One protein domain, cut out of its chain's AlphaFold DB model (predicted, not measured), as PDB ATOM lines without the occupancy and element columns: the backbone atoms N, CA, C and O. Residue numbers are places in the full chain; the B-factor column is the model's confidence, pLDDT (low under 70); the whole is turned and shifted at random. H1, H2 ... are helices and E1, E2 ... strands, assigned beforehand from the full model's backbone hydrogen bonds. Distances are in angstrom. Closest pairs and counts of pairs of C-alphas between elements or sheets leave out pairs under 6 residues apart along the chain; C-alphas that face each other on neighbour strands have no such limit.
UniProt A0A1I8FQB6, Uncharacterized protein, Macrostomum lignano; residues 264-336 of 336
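What this domain is: This is residues 264 to 336 of the 336 residues of an uncharacterized protein of Macrostomum lignano (UniProt A0A1I8FQB6). Two parallel strands, E1 and E4, make a small ribbon in the middle, with helix H1 beside E4 and the short helix H2 beside E1. The small hairpin E2 and E3 lies near one end of the ribbon, and the long loop of residues 311 to 328 reaches out at the end of the model away from H1. The printed part has 73 residues, with two named helices and four named strands in the order E1, E2, E3, H1, E4, H2; the class is mixed, with 36 residues, under half, in named elements. It is only just compact, close to loose, with a radius of gyration of the C-alphas of 13.0 A, and elongated, 42 by 24 by 22 A.

Where its parts are: E4, residues 305 to 310, is 15.9 A long; E1, residues 264 to 267, begins at C-alpha 264 (36.412, -48.104, 18.564). H1, residues 291 to 303, is 18.5 A long. E2 is residues 276 to 278 and E3 residues 287 to 289. H2, residues 329 to 335, ends at C-alpha 335 (45.316, -36.648, 20.836).

How they stand to each other: E1 and E4 are parallel neighbours at 31 degrees, with N 264 and O 306 2.8 A apart. The closest C-alphas of H1 and E4, Glu 300 and Arg 306, are 5.9 A apart; those of E1 and H2, Cys 267 and Cys 330, 5.4 A. The hairpin E2 and E3 is antiparallel at 145 degrees, with N 278 and O 287 2.8 A apart. H1 and H2 are apart. Every O i to N i+4 pair is within hydrogen-bond range in H2, and 7 of 9 in H1.

The domain as a whole: The C-alphas farthest apart, Pro 301 and Gly 323, are 41.9 A apart. The printed part has no cut; the link E4 to H2 is long, with 18 residues. No printed residue is under 70 in pLDDT.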
ATOM      1  N   LEU A 264      35.310 -49.031  18.789       87.88
ATOM      2  CA  LEU A 264      36.412 -48.104  18.564       87.88
ATOM      3  C   LEU A 264      35.975 -47.027  17.573       87.88
ATOM      4  O   LEU A 264      35.436 -47.337  16.512       87.88
ATOM      5  N   THR A 265      36.227 -45.766  17.908       89.31
ATOM      6  CA  THR A 265      36.053 -44.670  16.949       89.31
ATOM      7  C   THR A 265      37.313 -44.561  16.103       89.31
ATOM      8  O   THR A 265      38.416 -44.484  16.641       89.31
ATOM      9  N   VAL A 266      37.151 -44.580  14.785       88.94
ATOM     10  CA  VAL A 266      38.241 -44.540  13.810       88.94
ATOM     11  C   VAL A 266      38.155 -43.221  13.064       88.94
ATOM     12  O   VAL A 266      37.161 -42.966  12.385       88.94
ATOM     13  N   CYS A 267      39.195 -42.396  13.169       89.25
ATOM     14  CA  CYS A 267      39.317 -41.224  12.315       89.25
ATOM     15  C   CYS A 267      40.069 -41.583  11.037       89.25
ATOM     16  O   CYS A 267      41.213 -42.039  11.100       89.25
ATOM     17  N   ALA A 268      39.434 -41.361   9.888       87.81
ATOM     18  CA  ALA A 268      40.056 -41.539   8.580       87.81
ATOM     19  C   ALA A 268      39.676 -40.375   7.645       87.81
ATOM     20  O   ALA A 268      38.480 -40.105   7.494       87.81
ATOM     21  N   PRO A 269      40.647 -39.677   7.023       85.88
ATOM     22  CA  PRO A 269      40.363 -38.645   6.024       85.88
ATOM     23  C   PRO A 269      39.826 -39.253   4.716       85.88
ATOM     24  O   PRO A 269      40.046 -40.428   4.432       85.88
ATOM     25  N   ILE A 270      39.129 -38.448   3.908       87.88
ATOM     26  CA  ILE A 270      38.553 -38.882   2.621       87.88
ATOM     27  C   ILE A 270      39.655 -38.929   1.560       87.88
ATOM     28  O   ILE A 270      40.159 -37.882   1.153       87.88
ATOM     29  N   ILE A 271      40.033 -40.128   1.113       87.44
ATOM     30  CA  ILE A 271      41.111 -40.333   0.134       87.44
ATOM     31  C   ILE A 271      40.760 -41.519  -0.757       87.44
ATOM     32  O   ILE A 271      41.019 -42.661  -0.377       87.44
ATOM     33  N   PRO A 272      40.197 -41.290  -1.948       87.12
ATOM     34  CA  PRO A 272      39.968 -42.360  -2.909       87.12
ATOM     35  C   PRO A 272      41.292 -42.989  -3.390       87.12
ATOM     36  O   PRO A 272      42.261 -42.255  -3.606       87.12
ATOM     37  N   PRO A 273      41.365 -44.322  -3.581       88.19
ATOM     38  CA  PRO A 273      40.320 -45.333  -3.345       88.19
ATOM     39  C   PRO A 273      40.339 -45.933  -1.919       88.19
ATOM     40  O   PRO A 273      39.688 -46.942  -1.643       88.19
ATOM     41  N   PHE A 274      41.123 -45.364  -1.005       88.62
ATOM     42  CA  PHE A 274      41.372 -45.918   0.328       88.62
ATOM     43  C   PHE A 274      40.209 -45.706   1.299       88.62
ATOM     44  O   PHE A 274      39.923 -46.571   2.128       88.62
ATOM     45  N   THR A 275      39.557 -44.546   1.244       89.56
ATOM     46  CA  THR A 275      38.478 -44.174   2.166       89.56
ATOM     47  C   THR A 275      37.507 -43.224   1.493       89.56
ATOM     48  O   THR A 275      37.849 -42.090   1.157       89.56
ATOM     49  N   GLU A 276      36.270 -43.677   1.363       91.81
ATOM     50  CA  GLU A 276      35.143 -42.893   0.882       91.81
ATOM     51  C   GLU A 276      34.011 -42.986   1.896       91.81
ATOM     52  O   GLU A 276      33.769 -44.050   2.459       91.81
ATOM     53  N   TYR A 277      33.330 -41.871   2.148       90.75
ATOM     54  CA  TYR A 277      32.211 -41.823   3.082       90.75
ATOM     55  C   TYR A 277      30.899 -41.618   2.335       90.75
ATOM     56  O   TYR A 277      30.801 -40.784   1.436       90.75
ATOM     57  N   THR A 278      29.868 -42.320   2.783       89.12
ATOM     58  CA  THR A 278      28.476 -42.148   2.363       89.12
ATOM     59  C   THR A 278      27.594 -42.009   3.602       89.12
ATOM     60  O   THR A 278      27.951 -42.496   4.674       89.12
ATOM     61  N   ASN A 279      26.444 -41.338   3.472       86.81
ATOM     62  CA  ASN A 279      25.485 -41.139   4.571       86.81
ATOM     63  C   ASN A 279      26.141 -40.574   5.845       86.81
ATOM     64  O   ASN A 279      26.074 -41.184   6.910       86.81
ATOM     65  N   VAL A 280      26.840 -39.444   5.712       87.44
ATOM     66  CA  VAL A 280      27.505 -38.789   6.844       87.44
ATOM     67  C   VAL A 280      26.463 -38.066   7.696       87.44
ATOM     68  O   VAL A 280      25.724 -37.229   7.181       87.44
ATOM     69  N   ASN A 281      26.416 -38.397   8.982       89.44
ATOM     70  CA  ASN A 281      25.555 -37.788   9.990       89.44
ATOM     71  C   ASN A 281      26.122 -36.442  10.477       89.44
ATOM     72  O   ASN A 281      27.295 -36.125  10.264       89.44
ATOM     73  N   ASP A 282      25.312 -35.683  11.221       88.56
ATOM     74  CA  ASP A 282      25.703 -34.384  11.794       88.56
ATOM     75  C   ASP A 282      26.898 -34.471  12.764       88.56
ATOM     76  O   ASP A 282      27.646 -33.509  12.932       88.56
ATOM     77  N   ASP A 283      27.125 -35.635  13.382       86.38
ATOM     78  CA  ASP A 283      28.270 -35.896  14.265       86.38
ATOM     79  C   ASP A 283      29.559 -36.288  13.514       86.38
ATOM     80  O   ASP A 283      30.579 -36.605  14.143       86.38
ATOM     81  N   LEU A 284      29.532 -36.209  12.178       88.06
ATOM     82  CA  LEU A 284      30.592 -36.582  11.237       88.06
ATOM     83  C   LEU A 284      30.861 -38.088  11.137       88.06
ATOM     84  O   LEU A 284      31.858 -38.489  10.528       88.06
ATOM     85  N   THR A 285      30.005 -38.935  11.714       90.25
ATOM     86  CA  THR A 285      30.063 -40.386  11.492       90.25
ATOM     87  C   THR A 285      29.435 -40.753  10.154       90.25
ATOM     88  O   THR A 285      28.520 -40.079   9.695       90.25
ATOM     89  N   GLY A 286      29.908 -41.807   9.493       89.25
ATOM     90  CA  GLY A 286      29.316 -42.234   8.224       89.25
ATOM     91  C   GLY A 286      29.717 -43.641   7.808       89.25
ATOM     92  O   GLY A 286      30.627 -44.243   8.381       89.25
ATOM     93  N   ASN A 287      29.039 -44.159   6.785       91.12
ATOM     94  CA  ASN A 287      29.369 -45.447   6.189       91.12
ATOM     95  C   ASN A 287      30.625 -45.302   5.334       91.12
ATOM     96  O   ASN A 287      30.657 -44.460   4.436       91.12
ATOM     97  N   VAL A 288      31.628 -46.145   5.579       91.06
ATOM     98  CA  VAL A 288      32.899 -46.099   4.849       91.06
ATOM     99  C   VAL A 288      33.017 -47.244   3.853       91.06
ATOM    100  O   VAL A 288      32.736 -48.400   4.172       91.06
ATOM    101  N   THR A 289      33.474 -46.908   2.651       92.12
ATOM    102  CA  THR A 289      33.911 -47.831   1.600       92.12
ATOM    103  C   THR A 289      35.379 -47.575   1.250       92.12
ATOM    104  O   THR A 289      35.968 -46.572   1.661       92.12
ATOM    105  N   GLY A 290      35.985 -48.495   0.497       90.69
ATOM    106  CA  GLY A 290      37.395 -48.432   0.111       90.69
ATOM    107  C   GLY A 290      38.270 -49.419   0.881       90.69
ATOM    108  O   GLY A 290      37.785 -50.222   1.680       90.69
ATOM    109  N   GLU A 291      39.574 -49.366   0.622       91.44
ATOM    110  CA  GLU A 291      40.544 -50.332   1.153       91.44
ATOM    111  C   GLU A 291      40.538 -50.423   2.690       91.44
ATOM    112  O   GLU A 291      40.573 -51.524   3.244       91.44
ATOM    113  N   ILE A 292      40.414 -49.289   3.394       86.50
ATOM    114  CA  ILE A 292      40.414 -49.279   4.865       86.50
ATOM    115  C   ILE A 292      39.192 -50.023   5.423       86.50
ATOM    116  O   ILE A 292      39.330 -50.785   6.379       86.50
ATOM    117  N   ALA A 293      38.008 -49.875   4.819       88.56
ATOM    118  CA  ALA A 293      36.816 -50.602   5.264       88.56
ATOM    119  C   ALA A 293      37.001 -52.125   5.147       88.56
ATOM    120  O   ALA A 293      36.599 -52.871   6.042       88.56
ATOM    121  N   GLU A 294      37.659 -52.595   4.082       90.50
ATOM    122  CA  GLU A 294      37.954 -54.021   3.896       90.50
ATOM    123  C   GLU A 294      38.936 -54.556   4.945       90.50
ATOM    124  O   GLU A 294      38.755 -55.663   5.458       90.50
ATOM    125  N   TRP A 295      39.940 -53.769   5.345       89.44
ATOM    126  CA  TRP A 295      40.844 -54.160   6.431       89.44
ATOM    127  C   TRP A 295      40.101 -54.340   7.758       89.44
ATOM    128  O   TRP A 295      40.323 -55.322   8.473       89.44
ATOM    129  N   PHE A 296      39.171 -53.437   8.076       90.00
ATOM    130  CA  PHE A 296      38.390 -53.522   9.310       90.00
ATOM    131  C   PHE A 296      37.459 -54.739   9.332       90.00
ATOM    132  O   PHE A 296      37.388 -55.404  10.366       90.00
ATOM    133  N   LYS A 297      36.884 -55.153   8.193       89.75
ATOM    134  CA  LYS A 297      36.143 -56.431   8.092       89.75
ATOM    135  C   LYS A 297      36.990 -57.654   8.466       89.75
ATOM    136  O   LYS A 297      36.453 -58.656   8.931       89.75
ATOM    137  N   ILE A 298      38.313 -57.592   8.279       90.19
ATOM    138  CA  ILE A 298      39.243 -58.663   8.667       90.19
ATOM    139  C   ILE A 298      39.627 -58.550  10.148       90.19
ATOM    140  O   ILE A 298      39.740 -59.571  10.835       90.19
ATOM    141  N   PHE A 299      39.870 -57.334  10.644       88.00
ATOM    142  CA  PHE A 299      40.363 -57.102  12.003       88.00
ATOM    143  C   PHE A 299      39.281 -57.252  13.071       88.00
ATOM    144  O   PHE A 299      39.537 -57.895  14.089       88.00
ATOM    145  N   GLU A 300      38.085 -56.712  12.841       90.25
ATOM    146  CA  GLU A 300      36.968 -56.721  13.790       90.25
ATOM    147  C   GLU A 300      36.618 -58.116  14.329       90.25
ATOM    148  O   GLU A 300      36.630 -58.290  15.552       90.25
ATOM    149  N   PRO A 301      36.386 -59.151  13.492       88.06
ATOM    150  CA  PRO A 301      36.066 -60.483  14.001       88.06
ATOM    151  C   PRO A 301      37.265 -61.154  14.685       88.06
ATOM    152  O   PRO A 301      37.087 -61.912  15.638       88.06
ATOM    153  N   LYS A 302      38.498 -60.879  14.232       83.75
ATOM    154  CA  LYS A 302      39.721 -61.491  14.782       83.75
ATOM    155  C   LYS A 302      40.118 -60.905  16.134       83.75
ATOM    156  O   LYS A 302      40.629 -61.632  16.982       83.75
ATOM    157  N   LEU A 303      39.913 -59.603  16.318       83.06
ATOM    158  CA  LEU A 303      40.297 -58.857  17.515       83.06
ATOM    159  C   LEU A 303      39.091 -58.446  18.368       83.06
ATOM    160  O   LEU A 303      39.269 -57.697  19.323       83.06
ATOM    161  N   LYS A 304      37.887 -58.931  18.040       85.25
ATOM    162  CA  LYS A 304      36.622 -58.691  18.748       85.25
ATOM    163  C   LYS A 304      36.408 -57.221  19.104       85.25
ATOM    164  O   LYS A 304      36.370 -56.858  20.277       85.25
ATOM    165  N   PHE A 305      36.268 -56.374  18.096       89.38
ATOM    166  CA  PHE A 305      35.792 -55.000  18.261       89.38
ATOM    167  C   PHE A 305      34.796 -54.654  17.164       89.38
ATOM    168  O   PHE A 305      34.644 -55.396  16.199       89.38
ATOM    169  N   ARG A 306      34.126 -53.518  17.331       91.38
ATOM    170  CA  ARG A 306      33.338 -52.856  16.287       91.38
ATOM    171  C   ARG A 306      33.973 -51.510  15.991       91.38
ATOM    172  O   ARG A 306      34.485 -50.888  16.918       91.38
ATOM    173  N   SER A 307      33.923 -51.034  14.760       91.19
ATOM    174  CA  SER A 307      34.365 -49.685  14.418       91.19
ATOM    175  C   SER A 307      33.190 -48.753  14.142       91.19
ATOM    176  O   SER A 307      32.147 -49.156  13.633       91.19
ATOM    177  N   ILE A 308      33.366 -47.487  14.510       92.00
ATOM    178  CA  ILE A 308      32.565 -46.369  14.015       92.00
ATOM    179  C   ILE A 308      33.543 -45.425  13.336       92.00
ATOM    180  O   ILE A 308      34.477 -44.937  13.972       92.00
ATOM    181  N   PHE A 309      33.341 -45.175  12.048       91.12
ATOM    182  CA  PHE A 309      34.176 -44.248  11.300       91.12
ATOM    183  C   PHE A 309      33.649 -42.830  11.437       91.12
ATOM    184  O   PHE A 309      32.453 -42.583  11.265       91.12
ATOM    185  N   ARG A 310      34.557 -41.903  11.724       89.81
ATOM    186  CA  ARG A 310      34.266 -40.484  11.889       89.81
ATOM    187  C   ARG A 310      35.260 -39.653  11.090       89.81
ATOM    188  O   ARG A 310      36.463 -39.891  11.146       89.81
ATOM    189  N   GLN A 311      34.766 -38.658  10.366       89.06
ATOM    190  CA  GLN A 311      35.636 -37.698   9.696       89.06
ATOM    191  C   GLN A 311      36.209 -36.703  10.706       89.06
ATOM    192  O   GLN A 311      35.512 -36.272  11.628       89.06
ATOM    193  N   ALA A 312      37.457 -36.283  10.496       86.88
ATOM    194  CA  ALA A 312      37.978 -35.109  11.186       86.88
ATOM    195  C   ALA A 312      37.125 -33.876  10.819       86.88
ATOM    196  O   ALA A 312      36.748 -33.743   9.648       86.88
ATOM    197  N   PRO A 313      36.846 -32.950  11.756       88.06
ATOM    198  CA  PRO A 313      36.056 -31.747  11.474       88.06
ATOM    199  C   PRO A 313      36.596 -30.896  10.319       88.06
ATOM    200  O   PRO A 313      35.829 -30.334   9.542       88.06
ATOM    201  N   ASP A 314      37.919 -30.835  10.179       89.00
ATOM    202  CA  ASP A 314      38.623 -30.133   9.102       89.00
ATOM    203  C   ASP A 314      38.928 -31.029   7.883       89.00
ATOM    204  O   ASP A 314      39.469 -30.551   6.888       89.00
ATOM    205  N   ARG A 315      38.562 -32.320   7.945       87.31
ATOM    206  CA  ARG A 315      38.779 -33.365   6.928       87.31
ATOM    207  C   ARG A 315      40.245 -33.601   6.549       87.31
ATOM    208  O   ARG A 315      40.518 -34.149   5.482       87.31
ATOM    209  N   GLN A 316      41.190 -33.223   7.408       87.56
ATOM    210  CA  GLN A 316      42.620 -33.388   7.145       87.56
ATOM    211  C   GLN A 316      43.216 -34.593   7.880       87.56
ATOM    212  O   GLN A 316      42.664 -35.099   8.858       87.56
ATOM    213  N   PHE A 317      44.393 -35.040   7.432       88.31
ATOM    214  CA  PHE A 317      45.204 -36.003   8.185       88.31
ATOM    215  C   PHE A 317      45.621 -35.442   9.542       88.31
ATOM    216  O   PHE A 317      45.392 -36.066  10.573       88.31
ATOM    217  N   GLY A 318      46.214 -34.253   9.520       91.38
ATOM    218  CA  GLY A 318      46.658 -33.530  10.697       91.38
ATOM    219  C   GLY A 318      48.028 -32.903  10.513       91.38
ATOM    220  O   GLY A 318      48.917 -33.480   9.888       91.38
ATOM    221  N   ALA A 319      48.184 -31.702  11.053       88.50
ATOM    222  CA  ALA A 319      49.419 -30.939  11.034       88.50
ATOM    223  C   ALA A 319      49.590 -30.185  12.364       88.50
ATOM    224  O   ALA A 319      48.598 -29.933  13.055       88.50
ATOM    225  N   PRO A 320      50.822 -29.805  12.737       92.44
ATOM    226  CA  PRO A 320      51.035 -28.881  13.844       92.44
ATOM    227  C   PRO A 320      50.306 -27.558  13.584       92.44
ATOM    228  O   PRO A 320      50.415 -26.992  12.495       92.44
ATOM    229  N   ILE A 321      49.594 -27.046  14.587       90.50
ATOM    230  CA  ILE A 321      48.947 -25.733  14.516       90.50
ATOM    231  C   ILE A 321      49.875 -24.715  15.200       90.50
ATOM    232  O   ILE A 321      50.204 -24.898  16.375       90.50
ATOM    233  N   PRO A 322      50.320 -23.642  14.514       91.88
ATOM    234  CA  PRO A 322      51.195 -22.641  15.116       91.88
ATOM    235  C   PRO A 322      50.603 -22.055  16.406       91.88
ATOM    236  O   PRO A 322      49.481 -21.557  16.411       91.88
ATOM    237  N   GLY A 323      51.372 -22.108  17.496       91.19
ATOM    238  CA  GLY A 323      50.953 -21.593  18.805       91.19
ATOM    239  C   GLY A 323      49.965 -22.478  19.577       91.19
ATOM    240  O   GLY A 323      49.430 -22.023  20.582       91.19
ATOM    241  N   SER A 324      49.724 -23.717  19.138       89.56
ATOM    242  CA  SER A 324      48.847 -24.689  19.803       89.56
ATOM    243  C   SER A 324      49.615 -25.960  20.179       89.56
ATOM    244  O   SER A 324      50.423 -26.455  19.395       89.56
ATOM    245  N   ASP A 325      49.314 -26.522  21.355       87.25
ATOM    246  CA  ASP A 325      49.832 -27.828  21.804       87.25
ATOM    247  C   ASP A 325      49.133 -29.019  21.112       87.25
ATOM    248  O   ASP A 325      49.536 -30.175  21.266       87.25
ATOM    249  N   PHE A 326      48.069 -28.747  20.351       86.62
ATOM    250  CA  PHE A 326      47.280 -29.741  19.627       86.62
ATOM    251  C   PHE A 326      47.534 -29.696  18.122       86.62
ATOM    252  O   PHE A 326      47.701 -28.623  17.529       86.62
ATOM    253  N   PHE A 327      47.495 -30.880  17.510       91.50
ATOM    254  CA  PHE A 327      47.488 -31.059  16.061       91.50
ATOM    255  C   PHE A 327      46.081 -30.847  15.478       91.50
ATOM    256  O   PHE A 327      45.075 -30.954  16.182       91.50
ATOM    257  N   SER A 328      46.010 -30.556  14.179       91.38
ATOM    258  CA  SER A 328      44.771 -30.578  13.390       91.38
ATOM    259  C   SER A 328      44.426 -32.000  12.914       91.38
ATOM    260  O   SER A 328      45.169 -32.950  13.190       91.38
ATOM    261  N   GLY A 329      43.331 -32.164  12.168       91.25
ATOM    262  CA  GLY A 329      42.992 -33.418  11.496       91.25
ATOM    263  C   GLY A 329      42.737 -34.611  12.410       91.25
ATOM    264  O   GLY A 329      42.526 -34.491  13.618       91.25
ATOM    265  N   CYS A 330      42.795 -35.801  11.818       88.19
ATOM    266  CA  CYS A 330      42.688 -37.060  12.548       88.19
ATOM    267  C   CYS A 330      43.779 -37.261  13.609       88.19
ATOM    268  O   CYS A 330      43.503 -37.887  14.629       88.19
ATOM    269  N   ILE A 331      44.990 -36.722  13.417       87.94
ATOM    270  CA  ILE A 331      46.033 -36.746  14.458       87.94
ATOM    271  C   ILE A 331      45.557 -35.979  15.698       87.94
ATOM    272  O   ILE A 331      45.672 -36.484  16.814       87.94
ATOM    273  N   GLY A 332      44.974 -34.794  15.502       85.81
ATOM    274  CA  GLY A 332      44.384 -33.999  16.574       85.81
ATOM    275  C   GLY A 332      43.239 -34.710  17.293       85.81
ATOM    276  O   GLY A 332      43.160 -34.650  18.515       85.81
ATOM    277  N   GLU A 333      42.380 -35.419  16.559       83.62
ATOM    278  CA  GLU A 333      41.278 -36.193  17.153       83.62
ATOM    279  C   GLU A 333      41.763 -37.372  18.011       83.62
ATOM    280  O   GLU A 333      41.136 -37.674  19.017       83.62
ATOM    281  N   VAL A 334      42.887 -38.010  17.665       80.00
ATOM    282  CA  VAL A 334      43.488 -39.086  18.483       80.00
ATOM    283  C   VAL A 334      44.174 -38.539  19.742       80.00
ATOM    284  O   VAL A 334      44.316 -39.259  20.729       80.00
ATOM    285  N   GLN A 335      44.632 -37.286  19.710       76.69
ATOM    286  CA  GLN A 335      45.316 -36.648  20.836       76.69
ATOM    287  C   GLN A 335      44.356 -36.203  21.956       76.69
ATOM    288  O   GLN A 335      44.797 -36.051  23.097       76.69
ATOM    289  N   LYS A 336      43.085 -35.954  21.626       73.00
ATOM    290  CA  LYS A 336      42.044 -35.496  22.560       73.00
ATOM    291  C   LYS A 336      41.533 -36.624  23.452       73.00
ATOM    292  O   LYS A 336      41.274 -36.329  24.640       73.00
TER     293      LYS A 336